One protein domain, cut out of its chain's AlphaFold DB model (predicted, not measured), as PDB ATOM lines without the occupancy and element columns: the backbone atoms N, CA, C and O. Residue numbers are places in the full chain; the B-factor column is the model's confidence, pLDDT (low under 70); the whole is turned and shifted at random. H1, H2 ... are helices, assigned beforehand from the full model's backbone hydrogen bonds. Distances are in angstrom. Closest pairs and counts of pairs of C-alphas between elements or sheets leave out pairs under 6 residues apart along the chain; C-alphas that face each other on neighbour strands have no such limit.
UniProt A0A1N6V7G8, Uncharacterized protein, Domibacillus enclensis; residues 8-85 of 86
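This is residues 8 to 85 of the 86 residues of an uncharacterized protein of Domibacillus enclensis (UniProt A0A1N6V7G8). Two loosely joined groups of small helices lie toward opposite ends of the domain, with the long unnamed stretch of residues 48 to 66 looping between them. In one group H1 and H3 meet near their ends as a corner and H2 stays off by itself; in the other, the short helices H4, H5 and H6 follow in quick succession to the far end. The printed part has 78 residues with six named helices, H1 to H6 in order along the chain, and no named strand; its class is all helix, though under half of the residues, 37 of the 78, are in named elements. It is only just loose, close to compact, with a radius of gyration of the C-alphas of 13.9 A and spans of 39 by 27 by 23 A.

H1, residues 8 to 16, touches H3, residues 40 to 47, running the same way at a steep tilt of 52 degrees; their closest C-alphas, of Lys 15 and Arg 40, are 6.8 A apart. H2, residues 26 to 32, is apart from H1, and only just apart from H3, at 8.1 A. H3 is close to H4, residues 67 to 70, but not clearly touching; the closest C-alphas, of Thr 47 and Val 70, are 7.4 A apart. H4 is likewise close to H5, residues 74 to 77, but not clearly touching, with the C-alphas of Lys 68 and Lys 74 closest at 6.4 A. H5 and H6, residues 79 to 83, touch only at the corner, where the C-alphas of Glu 75 and Ala 82 are closest at 5.9 A. Every O i to N i+4 pair is within hydrogen-bond range in H1, H2 and H3; H6 has 0 of 1, but 2 of 2 O i to N i+3 pairs, and H4 and H5 are too short for an i+4 pair.

H1 begins at C-alpha 8, (-14.709, -27.489, -39.548), and is 12.5 A long; H2 is 10.0 A and H3 10.5 A. H4, H5 and H6 are 5.4 A, 5.5 A and 7.0 A, and H6 ends at C-alpha 83, (18.415, -1.135, -39.211).

The C-alphas of Glu 8 and Asn 85, the two farthest apart, are 42.9 A apart. The link H3 to H4 is long, and the printed part has no cut. Mean pLDDT of the printed part is 91.3; residues 82 to 85 are under 70.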
ATOM      1  N   GLU A   8     -14.232 -28.215 -38.372       92.88
ATOM      2  CA  GLU A   8     -14.709 -27.489 -39.548       92.88
ATOM      3  C   GLU A   8     -14.273 -26.026 -39.521       92.88
ATOM      4  O   GLU A   8     -13.906 -25.460 -40.550       92.88
ATOM      5  N   GLU A   9     -14.322 -25.392 -38.357       92.69
ATOM      6  CA  GLU A   9     -13.830 -24.043 -38.118       92.69
ATOM      7  C   GLU A   9     -12.326 -23.969 -38.361       92.69
ATOM      8  O   GLU A   9     -11.860 -23.055 -39.050       92.69
ATOM      9  N   LEU A  10     -11.575 -24.974 -37.898       89.69
ATOM     10  CA  LEU A  10     -10.154 -25.090 -38.197       89.69
ATOM     11  C   LEU A  10      -9.913 -25.247 -39.705       89.69
ATOM     12  O   LEU A  10      -9.088 -24.532 -40.270       89.69
ATOM     13  N   GLU A  11     -10.650 -26.119 -40.397       91.06
ATOM     14  CA  GLU A  11     -10.523 -26.282 -41.850       91.06
ATOM     15  C   GLU A  11     -10.874 -25.009 -42.630       91.06
ATOM     16  O   GLU A  11     -10.193 -24.670 -43.608       91.06
ATOM     17  N   LYS A  12     -11.919 -24.289 -42.202       92.69
ATOM     18  CA  LYS A  12     -12.292 -22.986 -42.762       92.69
ATOM     19  C   LYS A  12     -11.139 -22.011 -42.577       92.69
ATOM     20  O   LYS A  12     -10.707 -21.416 -43.562       92.69
ATOM     21  N   TRP A  13     -10.594 -21.895 -41.368       91.75
ATOM     22  CA  TRP A  13      -9.462 -21.018 -41.083       91.75
ATOM     23  C   TRP A  13      -8.230 -21.375 -41.928       91.75
ATOM     24  O   TRP A  13      -7.667 -20.503 -42.586       91.75
ATOM     25  N   LEU A  14      -7.868 -22.657 -42.028       92.00
ATOM     26  CA  LEU A  14      -6.741 -23.112 -42.854       92.00
ATOM     27  C   LEU A  14      -6.935 -22.769 -44.330       92.00
ATOM     28  O   LEU A  14      -5.986 -22.361 -44.993       92.00
ATOM     29  N   LYS A  15      -8.160 -22.882 -44.854       94.06
ATOM     30  CA  LYS A  15      -8.466 -22.456 -46.225       94.06
ATOM     31  C   LYS A  15      -8.163 -20.968 -46.425       94.06
ATOM     32  O   LYS A  15      -7.571 -20.631 -47.446       94.06
ATOM     33  N   TRP A  16      -8.515 -20.104 -45.468       93.81
ATOM     34  CA  TRP A  16      -8.186 -18.669 -45.511       93.81
ATOM     35  C   TRP A  16      -6.678 -18.396 -45.469       93.81
ATOM     36  O   TRP A  16      -6.227 -17.416 -46.054       93.81
ATOM     37  N   ARG A  17      -5.895 -19.277 -44.836       95.19
ATOM     38  CA  ARG A  17      -4.427 -19.186 -44.749       95.19
ATOM     39  C   ARG A  17      -3.679 -19.804 -45.932       95.19
ATOM     40  O   ARG A  17      -2.459 -19.948 -45.896       95.19
ATOM     41  N   THR A  18      -4.394 -20.187 -46.986       95.81
ATOM     42  CA  THR A  18      -3.815 -20.762 -48.206       95.81
ATOM     43  C   THR A  18      -4.310 -20.010 -49.427       95.81
ATOM     44  O   THR A  18      -5.435 -19.511 -49.456       95.81
ATOM     45  N   PHE A  19      -3.493 -19.943 -50.477       93.81
ATOM     46  CA  PHE A  19      -3.954 -19.363 -51.733       93.81
ATOM     47  C   PHE A  19      -5.061 -20.235 -52.364       93.81
ATOM     48  O   PHE A  19      -5.052 -21.460 -52.200       93.81
ATOM     49  N   PRO A  20      -6.019 -19.646 -53.108       93.00
ATOM     50  CA  PRO A  20      -7.070 -20.410 -53.773       93.00
ATOM     51  C   PRO A  20      -6.497 -21.397 -54.807       93.00
ATOM     52  O   PRO A  20      -5.653 -20.992 -55.606       93.00
ATOM     53  N   PRO A  21      -7.005 -22.643 -54.901       90.69
ATOM     54  CA  PRO A  21      -6.521 -23.618 -55.887       90.69
ATOM     55  C   PRO A  21      -6.688 -23.166 -57.343       90.69
ATOM     56  O   PRO A  21      -5.913 -23.548 -58.206       90.69
ATOM     57  N   LYS A  22      -7.718 -22.353 -57.618       91.94
ATOM     58  CA  LYS A  22      -8.046 -21.824 -58.953       91.94
ATOM     59  C   LYS A  22      -7.486 -20.416 -59.196       91.94
ATOM     60  O   LYS A  22      -8.042 -19.665 -59.993       91.94
ATOM     61  N   ARG A  23      -6.458 -20.006 -58.446       91.38
ATOM     62  CA  ARG A  23      -5.748 -18.743 -58.702       91.38
ATOM     63  C   ARG A  23      -5.109 -18.790 -60.099       91.38
ATOM     64  O   ARG A  23      -4.911 -19.872 -60.629       91.38
ATOM     65  N   ALA A  24      -4.792 -17.635 -60.685       92.81
ATOM     66  CA  ALA A  24      -4.170 -17.555 -62.011       92.81
ATOM     67  C   ALA A  24      -2.768 -18.193 -62.086       92.81
ATOM     68  O   ALA A  24      -2.386 -18.660 -63.151       92.81
ATOM     69  N   ASN A  25      -2.025 -18.235 -60.973       93.44
ATOM     70  CA  ASN A  25      -0.654 -18.750 -60.914       93.44
ATOM     71  C   ASN A  25      -0.416 -19.762 -59.767       93.44
ATOM     72  O   ASN A  25       0.462 -19.563 -58.928       93.44
ATOM     73  N   PRO A  26      -1.219 -20.834 -59.658       93.56
ATOM     74  CA  PRO A  26      -1.126 -21.750 -58.528       93.56
ATOM     75  C   PRO A  26       0.152 -22.599 -58.595       93.56
ATOM     76  O   PRO A  26       0.727 -22.886 -57.550       93.56
ATOM     77  N   ASP A  27       0.619 -22.945 -59.798       94.25
ATOM     78  CA  ASP A  27       1.799 -23.790 -60.004       94.25
ATOM     79  C   ASP A  27       3.095 -23.068 -59.613       94.25
ATOM     80  O   ASP A  27       3.902 -23.633 -58.885       94.25
ATOM     81  N   GLU A  28       3.247 -21.790 -59.979       96.19
ATOM     82  CA  GLU A  28       4.378 -20.950 -59.547       96.19
ATOM     83  C   GLU A  28       4.444 -20.831 -58.018       96.19
ATOM     84  O   GLU A  28       5.511 -20.907 -57.407       96.19
ATOM     85  N   LEU A  29       3.282 -20.667 -57.373       95.38
ATOM     86  CA  LEU A  29       3.203 -20.615 -55.915       95.38
ATOM     87  C   LEU A  29       3.599 -21.956 -55.293       95.38
ATOM     88  O   LEU A  29       4.364 -21.969 -54.330       95.38
ATOM     89  N   LEU A  30       3.127 -23.081 -55.834       96.56
ATOM     90  CA  LEU A  30       3.541 -24.406 -55.370       96.56
ATOM     91  C   LEU A  30       5.046 -24.626 -55.556       96.56
ATOM     92  O   LEU A  30       5.700 -25.086 -54.621       96.56
ATOM     93  N   GLU A  31       5.605 -24.236 -56.700       96.81
ATOM     94  CA  GLU A  31       7.036 -24.330 -56.985       96.81
ATOM     95  C   GLU A  31       7.861 -23.519 -55.979       96.81
ATOM     96  O   GLU A  31       8.792 -24.060 -55.381       96.81
ATOM     97  N   SER A  32       7.464 -22.274 -55.686       95.31
ATOM     98  CA  SER A  32       8.128 -21.438 -54.672       95.31
ATOM     99  C   SER A  32       8.099 -22.037 -53.258       95.31
ATOM    100  O   SER A  32       8.987 -21.776 -52.448       95.31
ATOM    101  N   LEU A  33       7.106 -22.884 -52.963       95.81
ATOM    102  CA  LEU A  33       6.988 -23.618 -51.698       95.81
ATOM    103  C   LEU A  33       7.698 -24.986 -51.732       95.81
ATOM    104  O   LEU A  33       7.723 -25.700 -50.719       95.81
ATOM    105  N   GLY A  34       8.267 -25.374 -52.879       96.81
ATOM    106  CA  GLY A  34       8.865 -26.686 -53.115       96.81
ATOM    107  C   GLY A  34       7.835 -27.819 -53.111       96.81
ATOM    108  O   GLY A  34       8.117 -28.914 -52.622       96.81
ATOM    109  N   MET A  35       6.618 -27.550 -53.585       97.00
ATOM    110  CA  MET A  35       5.486 -28.475 -53.581       97.00
ATOM    111  C   MET A  35       5.119 -28.907 -55.004       97.00
ATOM    112  O   MET A  35       5.141 -28.111 -55.930       97.00
ATOM    113  N   GLN A  36       4.742 -30.178 -55.167       94.69
ATOM    114  CA  GLN A  36       4.356 -30.763 -56.465       94.69
ATOM    115  C   GLN A  36       2.838 -30.825 -56.676       94.69
ATOM    116  O   GLN A  36       2.360 -31.100 -57.770       94.69
ATOM    117  N   ALA A  37       2.063 -30.628 -55.610       94.88
ATOM    118  CA  ALA A  37       0.613 -30.696 -55.648       94.88
ATOM    119  C   ALA A  37       0.016 -29.806 -54.564       94.88
ATOM    120  O   ALA A  37       0.604 -29.605 -53.497       94.88
ATOM    121  N   TYR A  38      -1.192 -29.316 -54.826       95.44
ATOM    122  CA  TYR A  38      -1.924 -28.506 -53.869       95.44
ATOM    123  C   TYR A  38      -2.345 -29.339 -52.653       95.44
ATOM    124  O   TYR A  38      -3.181 -30.238 -52.746       95.44
ATOM    125  N   ASN A  39      -1.798 -29.006 -51.485       94.25
ATOM    126  CA  ASN A  39      -2.168 -29.598 -50.205       94.25
ATOM    127  C   ASN A  39      -2.240 -28.487 -49.152       94.25
ATOM    128  O   ASN A  39      -1.216 -27.889 -48.829       94.25
ATOM    129  N   ARG A  40      -3.433 -28.210 -48.607       94.31
ATOM    130  CA  ARG A  40      -3.636 -27.083 -47.676       94.31
ATOM    131  C   ARG A  40      -2.738 -27.182 -46.445       94.31
ATOM    132  O   ARG A  40      -2.079 -26.212 -46.095       94.31
ATOM    133  N   TRP A  41      -2.673 -28.359 -45.827       93.00
ATOM    134  CA  TRP A  41      -1.825 -28.598 -44.660       93.00
ATOM    135  C   TRP A  41      -0.341 -28.428 -44.983       93.00
ATOM    136  O   TRP A  41       0.386 -27.818 -44.206       93.00
ATOM    137  N   GLY A  42       0.098 -28.924 -46.141       95.44
ATOM    138  CA  GLY A  42       1.463 -28.748 -46.628       95.44
ATOM    139  C   GLY A  42       1.817 -27.278 -46.845       95.44
ATOM    140  O   GLY A  42       2.873 -26.841 -46.397       95.44
ATOM    141  N   ILE A  43       0.908 -26.505 -47.447       96.75
ATOM    142  CA  ILE A  43       1.081 -25.060 -47.645       96.75
ATOM    143  C   ILE A  43       1.195 -24.366 -46.285       96.75
ATOM    144  O   ILE A  43       2.175 -23.670 -46.051       96.75
ATOM    145  N   VAL A  44       0.265 -24.609 -45.354       96.62
ATOM    146  CA  VAL A  44       0.296 -23.989 -44.017       96.62
ATOM    147  C   VAL A  44       1.549 -24.383 -43.230       96.62
ATOM    148  O   VAL A  44       2.106 -23.554 -42.523       96.62
ATOM    149  N   ARG A  45       2.052 -25.611 -43.382       95.38
ATOM    150  CA  ARG A  45       3.331 -26.037 -42.789       95.38
ATOM    151  C   ARG A  45       4.540 -25.301 -43.365       95.38
ATOM    152  O   ARG A  45       5.517 -25.126 -42.655       95.38
ATOM    153  N   LYS A  46       4.496 -24.902 -44.637       95.88
ATOM    154  CA  LYS A  46       5.574 -24.147 -45.292       95.88
ATOM    155  C   LYS A  46       5.502 -22.649 -45.002       95.88
ATOM    156  O   LYS A  46       6.539 -22.011 -44.890       95.88
ATOM    157  N   THR A  47       4.297 -22.093 -44.899       96.12
ATOM    158  CA  THR A  47       4.071 -20.648 -44.732       96.12
ATOM    159  C   THR A  47       3.775 -20.239 -43.293       96.12
ATOM    160  O   THR A  47       3.611 -19.056 -43.019       96.12
ATOM    161  N   HIS A  48       3.612 -21.199 -42.383       96.62
ATOM    162  CA  HIS A  48       3.066 -20.988 -41.039       96.62
ATOM    163  C   HIS A  48       1.684 -20.309 -41.016       96.62
ATOM    164  O   HIS A  48       1.257 -19.791 -39.986       96.62
ATOM    165  N   GLY A  49       0.968 -20.303 -42.147       95.81
ATOM    166  CA  GLY A  49      -0.309 -19.605 -42.292       95.81
ATOM    167  C   GLY A  49      -0.216 -18.083 -42.141       95.81
ATOM    168  O   GLY A  49      -1.222 -17.445 -41.828       95.81
ATOM    169  N   VAL A  50       0.974 -17.511 -42.336       95.69
ATOM    170  CA  VAL A  50       1.202 -16.071 -42.215       95.69
ATOM    171  C   VAL A  50       0.456 -15.297 -43.300       95.69
ATOM    172  O   VAL A  50       0.381 -15.733 -44.451       95.69
ATOM    173  N   MET A  51      -0.076 -14.134 -42.936       93.19
ATOM    174  CA  MET A  51      -0.729 -13.204 -43.856       93.19
ATOM    175  C   MET A  51      -0.034 -11.843 -43.783       93.19
ATOM    176  O   MET A  51       0.633 -11.527 -42.805       93.19
ATOM    177  N   ALA A  52      -0.153 -11.035 -44.837       90.06
ATOM    178  CA  ALA A  52       0.490  -9.719 -44.878       90.06
ATOM    179  C   ALA A  52      -0.201  -8.677 -43.976       90.06
ATOM    180  O   ALA A  52       0.413  -7.661 -43.650       90.06
ATOM    181  N   ASP A  53      -1.458  -8.940 -43.608       87.19
ATOM    182  CA  ASP A  53      -2.366  -7.977 -42.979       87.19
ATOM    183  C   ASP A  53      -2.670  -8.299 -41.503       87.19
ATOM    184  O   ASP A  53      -3.421  -7.565 -40.861       87.19
ATOM    185  N   ASP A  54      -2.118  -9.388 -40.950       90.94
ATOM    186  CA  ASP A  54      -2.280  -9.751 -39.539       90.94
ATOM    187  C   ASP A  54      -1.021 -10.399 -38.937       90.94
ATOM    188  O   ASP A  54      -0.090 -10.777 -39.642       90.94
ATOM    189  N   GLU A  55      -0.997 -10.508 -37.608       91.38
ATOM    190  CA  GLU A  55       0.099 -11.117 -36.836       91.38
ATOM    191  C   GLU A  55      -0.193 -12.579 -36.450       91.38
ATOM    192  O   GLU A  55       0.440 -13.139 -35.550       91.38
ATOM    193  N   ILE A  56      -1.190 -13.210 -37.079       92.94
ATOM    194  CA  ILE A  56      -1.635 -14.557 -36.721       92.94
ATOM    195  C   ILE A  56      -0.856 -15.575 -37.555       92.94
ATOM    196  O   ILE A  56      -0.861 -15.546 -38.784       92.94
ATOM    197  N   TRP A  57      -0.222 -16.528 -36.878       95.56
ATOM    198  CA  TRP A  57       0.550 -17.603 -37.497       95.56
ATOM    199  C   TRP A  57       0.551 -18.845 -36.600       95.56
ATOM    200  O   TRP A  57       0.211 -18.777 -35.416       95.56
ATOM    201  N   LEU A  58       0.934 -19.991 -37.162       94.69
ATOM    202  CA  LEU A  58       1.078 -21.244 -36.431       94.69
ATOM    203  C   LEU A  58       2.546 -21.566 -36.187       94.69
ATOM    204  O   LEU A  58       3.330 -21.705 -37.126       94.69
ATOM    205  N   ARG A  59       2.884 -21.791 -34.922       96.19
ATOM    206  CA  ARG A  59       4.115 -22.479 -34.541       96.19
ATOM    207  C   ARG A  59       3.802 -23.951 -34.323       96.19
ATOM    208  O   ARG A  59       2.940 -24.272 -33.505       96.19
ATOM    209  N   PHE A  60       4.492 -24.833 -35.031       95.00
ATOM    210  CA  PHE A  60       4.333 -26.268 -34.857       95.00
ATOM    211  C   PHE A  60       5.154 -26.772 -33.669       95.00
ATOM    212  O   PHE A  60       6.104 -26.139 -33.204       95.00
ATOM    213  N   GLU A  61       4.746 -27.923 -33.144       96.19
ATOM    214  CA  GLU A  61       5.446 -28.575 -32.044       96.19
ATOM    215  C   GLU A  61       6.918 -28.837 -32.406       96.19
ATOM    216  O   GLU A  61       7.231 -29.302 -33.502       96.19
ATOM    217  N   GLY A  62       7.826 -28.509 -31.481       96.94
ATOM    218  CA  GLY A  62       9.274 -28.643 -31.667       96.94
ATOM    219  C   GLY A  62       9.962 -27.445 -32.330       96.94
ATOM    220  O   GLY A  62      11.190 -27.390 -32.340       96.94
ATOM    221  N   GLU A  63       9.221 -26.457 -32.837       96.69
ATOM    222  CA  GLU A  63       9.813 -25.268 -33.456       96.69
ATOM    223  C   GLU A  63      10.164 -24.183 -32.432       96.69
ATOM    224  O   GLU A  63       9.412 -23.890 -31.501       96.69
ATOM    225  N   THR A  64      11.287 -23.503 -32.661       97.12
ATOM    226  CA  THR A  64      11.720 -22.332 -31.877       97.12
ATOM    227  C   THR A  64      11.506 -21.010 -32.613       97.12
ATOM    228  O   THR A  64      11.995 -19.971 -32.161       97.12
ATOM    229  N   LEU A  65      10.804 -21.049 -33.750       95.94
ATOM    230  CA  LEU A  65      10.489 -19.874 -34.554       95.94
ATOM    231  C   LEU A  65       9.679 -18.860 -33.740       95.94
ATOM    232  O   LEU A  65       8.945 -19.199 -32.804       95.94
ATOM    233  N   ARG A  66       9.822 -17.595 -34.120       94.06
ATOM    234  CA  ARG A  66       9.056 -16.450 -33.633       94.06
ATOM    235  C   ARG A  66       8.434 -15.736 -34.830       94.06
ATOM    236  O   ARG A  66       8.873 -15.908 -35.961       94.06
ATOM    237  N   HIS A  67       7.466 -14.858 -34.574       92.88
ATOM    238  CA  HIS A  67       6.777 -14.118 -35.637       92.88
ATOM    239  C   HIS A  67       7.752 -13.386 -36.586       92.88
ATOM    240  O   HIS A  67       7.594 -13.466 -37.798       92.88
ATOM    241  N   LYS A  68       8.825 -12.769 -36.067       92.56
ATOM    242  CA  LYS A  68       9.872 -12.106 -36.877       92.56
ATOM    243  C   LYS A  68      10.596 -13.014 -37.881       92.56
ATOM    244  O   LYS A  68      11.213 -12.521 -38.827       92.56
ATOM    245  N   ASP A  69      10.569 -14.326 -37.661       93.38
ATOM    246  CA  ASP A  69      11.238 -15.299 -38.519       93.38
ATOM    247  C   ASP A  69      10.364 -15.654 -39.732       93.38
ATOM    248  O   ASP A  69      10.902 -16.000 -40.781       93.38
ATOM    249  N   VAL A  70       9.039 -15.498 -39.611       93.81
ATOM    250  CA  VAL A  70       8.045 -15.930 -40.611       93.81
ATOM    251  C   VAL A  70       7.209 -14.793 -41.207       93.81
ATOM    252  O   VAL A  70       6.531 -15.008 -42.208       93.81
ATOM    253  N   CYS A  71       7.223 -13.590 -40.624       93.06
ATOM    254  CA  CYS A  71       6.400 -12.481 -41.103       93.06
ATOM    255  C   CYS A  71       6.844 -11.962 -42.477       93.06
ATOM    256  O   CYS A  71       8.035 -11.890 -42.787       93.06
ATOM    257  N   LEU A  72       5.863 -11.576 -43.299       91.31
ATOM    258  CA  LEU A  72       6.100 -11.098 -44.665       91.31
ATOM    259  C   LEU A  72       6.608  -9.649 -44.712       91.31
ATOM    260  O   LEU A  72       7.258  -9.267 -45.678       91.31
ATOM    261  N   ARG A  73       6.302  -8.847 -43.684       90.12
ATOM    262  CA  ARG A  73       6.574  -7.400 -43.619       90.12
ATOM    263  C   ARG A  73       7.386  -7.051 -42.375       90.12
ATOM    264  O   ARG A  73       6.879  -6.425 -41.441       90.12
ATOM    265  N   LYS A  74       8.633  -7.521 -42.313       90.56
ATOM    266  CA  LYS A  74       9.514  -7.351 -41.138       90.56
ATOM    267  C   LYS A  74       9.709  -5.884 -40.779       90.56
ATOM    268  O   LYS A  74       9.685  -5.538 -39.608       90.56
ATOM    269  N   GLU A  75       9.829  -5.031 -41.782       89.44
ATOM    270  CA  GLU A  75       9.983  -3.587 -41.660       89.44
ATOM    271  C   GLU A  75       8.802  -2.898 -40.962       89.44
ATOM    272  O   GLU A  75       9.001  -1.886 -40.295       89.44
ATOM    273  N   LEU A  76       7.586  -3.447 -41.079       89.56
ATOM    274  CA  LEU A  76       6.394  -2.886 -40.442       89.56
ATOM    275  C   LEU A  76       6.328  -3.241 -38.951       89.56
ATOM    276  O   LEU A  76       6.023  -2.383 -38.127       89.56
ATOM    277  N   TYR A  77       6.606  -4.502 -38.612       87.62
ATOM    278  CA  TYR A  77       6.442  -5.026 -37.250       87.62
ATOM    279  C   TYR A  77       7.717  -4.942 -36.399       87.62
ATOM    280  O   TYR A  77       7.647  -4.907 -35.174       87.62
ATOM    281  N   TYR A  78       8.884  -4.920 -37.040       89.50
ATOM    282  CA  TYR A  78      10.202  -4.943 -36.407       89.50
ATOM    283  C   TYR A  78      11.155  -3.938 -37.081       89.50
ATOM    284  O   TYR A  78      12.208  -4.336 -37.592       89.50
ATOM    285  N   PRO A  79      10.824  -2.635 -37.090       86.56
ATOM    286  CA  PRO A  79      11.600  -1.616 -37.805       86.56
ATOM    287  C   PRO A  79      13.061  -1.528 -37.336       86.56
ATOM    288  O   PRO A  79      13.953  -1.292 -38.144       86.56
ATOM    289  N   GLU A  80      13.331  -1.797 -36.058       84.44
ATOM    290  CA  GLU A  80      14.695  -1.803 -35.507       84.44
ATOM    291  C   GLU A  80      15.548  -2.950 -36.070       84.44
ATOM    292  O   GLU A  80      16.740  -2.781 -36.301       84.44
ATOM    293  N   SER A  81      14.936  -4.095 -36.390       70.62
ATOM    294  CA  SER A  81      15.651  -5.235 -36.985       70.62
ATOM    295  C   SER A  81      16.064  -4.998 -38.441       70.62
ATOM    296  O   SER A  81      16.989  -5.638 -38.940       70.62
ATOM    297  N   ALA A  82      15.399  -4.067 -39.133       60.75
ATOM    298  CA  ALA A  82      15.784  -3.659 -40.480       60.75
ATOM    299  C   ALA A  82      17.031  -2.754 -40.470       60.75
ATOM    300  O   ALA A  82      17.783  -2.748 -41.442       60.75
ATOM    301  N   ALA A  83      17.278  -2.040 -39.365       58.38
ATOM    302  CA  ALA A  83      18.415  -1.135 -39.211       58.38
ATOM    303  C   ALA A  83      19.743  -1.855 -38.911       58.38
ATOM    304  O   ALA A  83      20.801  -1.294 -39.165       58.38
ATOM    305  N   GLU A  84      19.714  -3.100 -38.425       55.66
ATOM    306  CA  GLU A  84      20.927  -3.882 -38.121       55.66
ATOM    307  C   GLU A  84      21.634  -4.447 -39.370       55.66
ATOM    308  O   GLU A  84      22.745  -4.960 -39.265       55.66
ATOM    309  N   ASN A  85      21.018  -4.341 -40.553       50.22
ATOM    310  CA  ASN A  85      21.587  -4.799 -41.830       50.22
ATOM    311  C   ASN A  85      21.924  -3.645 -42.798       50.22
ATOM    312  O   ASN A  85      22.080  -3.896 -43.995       50.22
TER     313      ASN A  85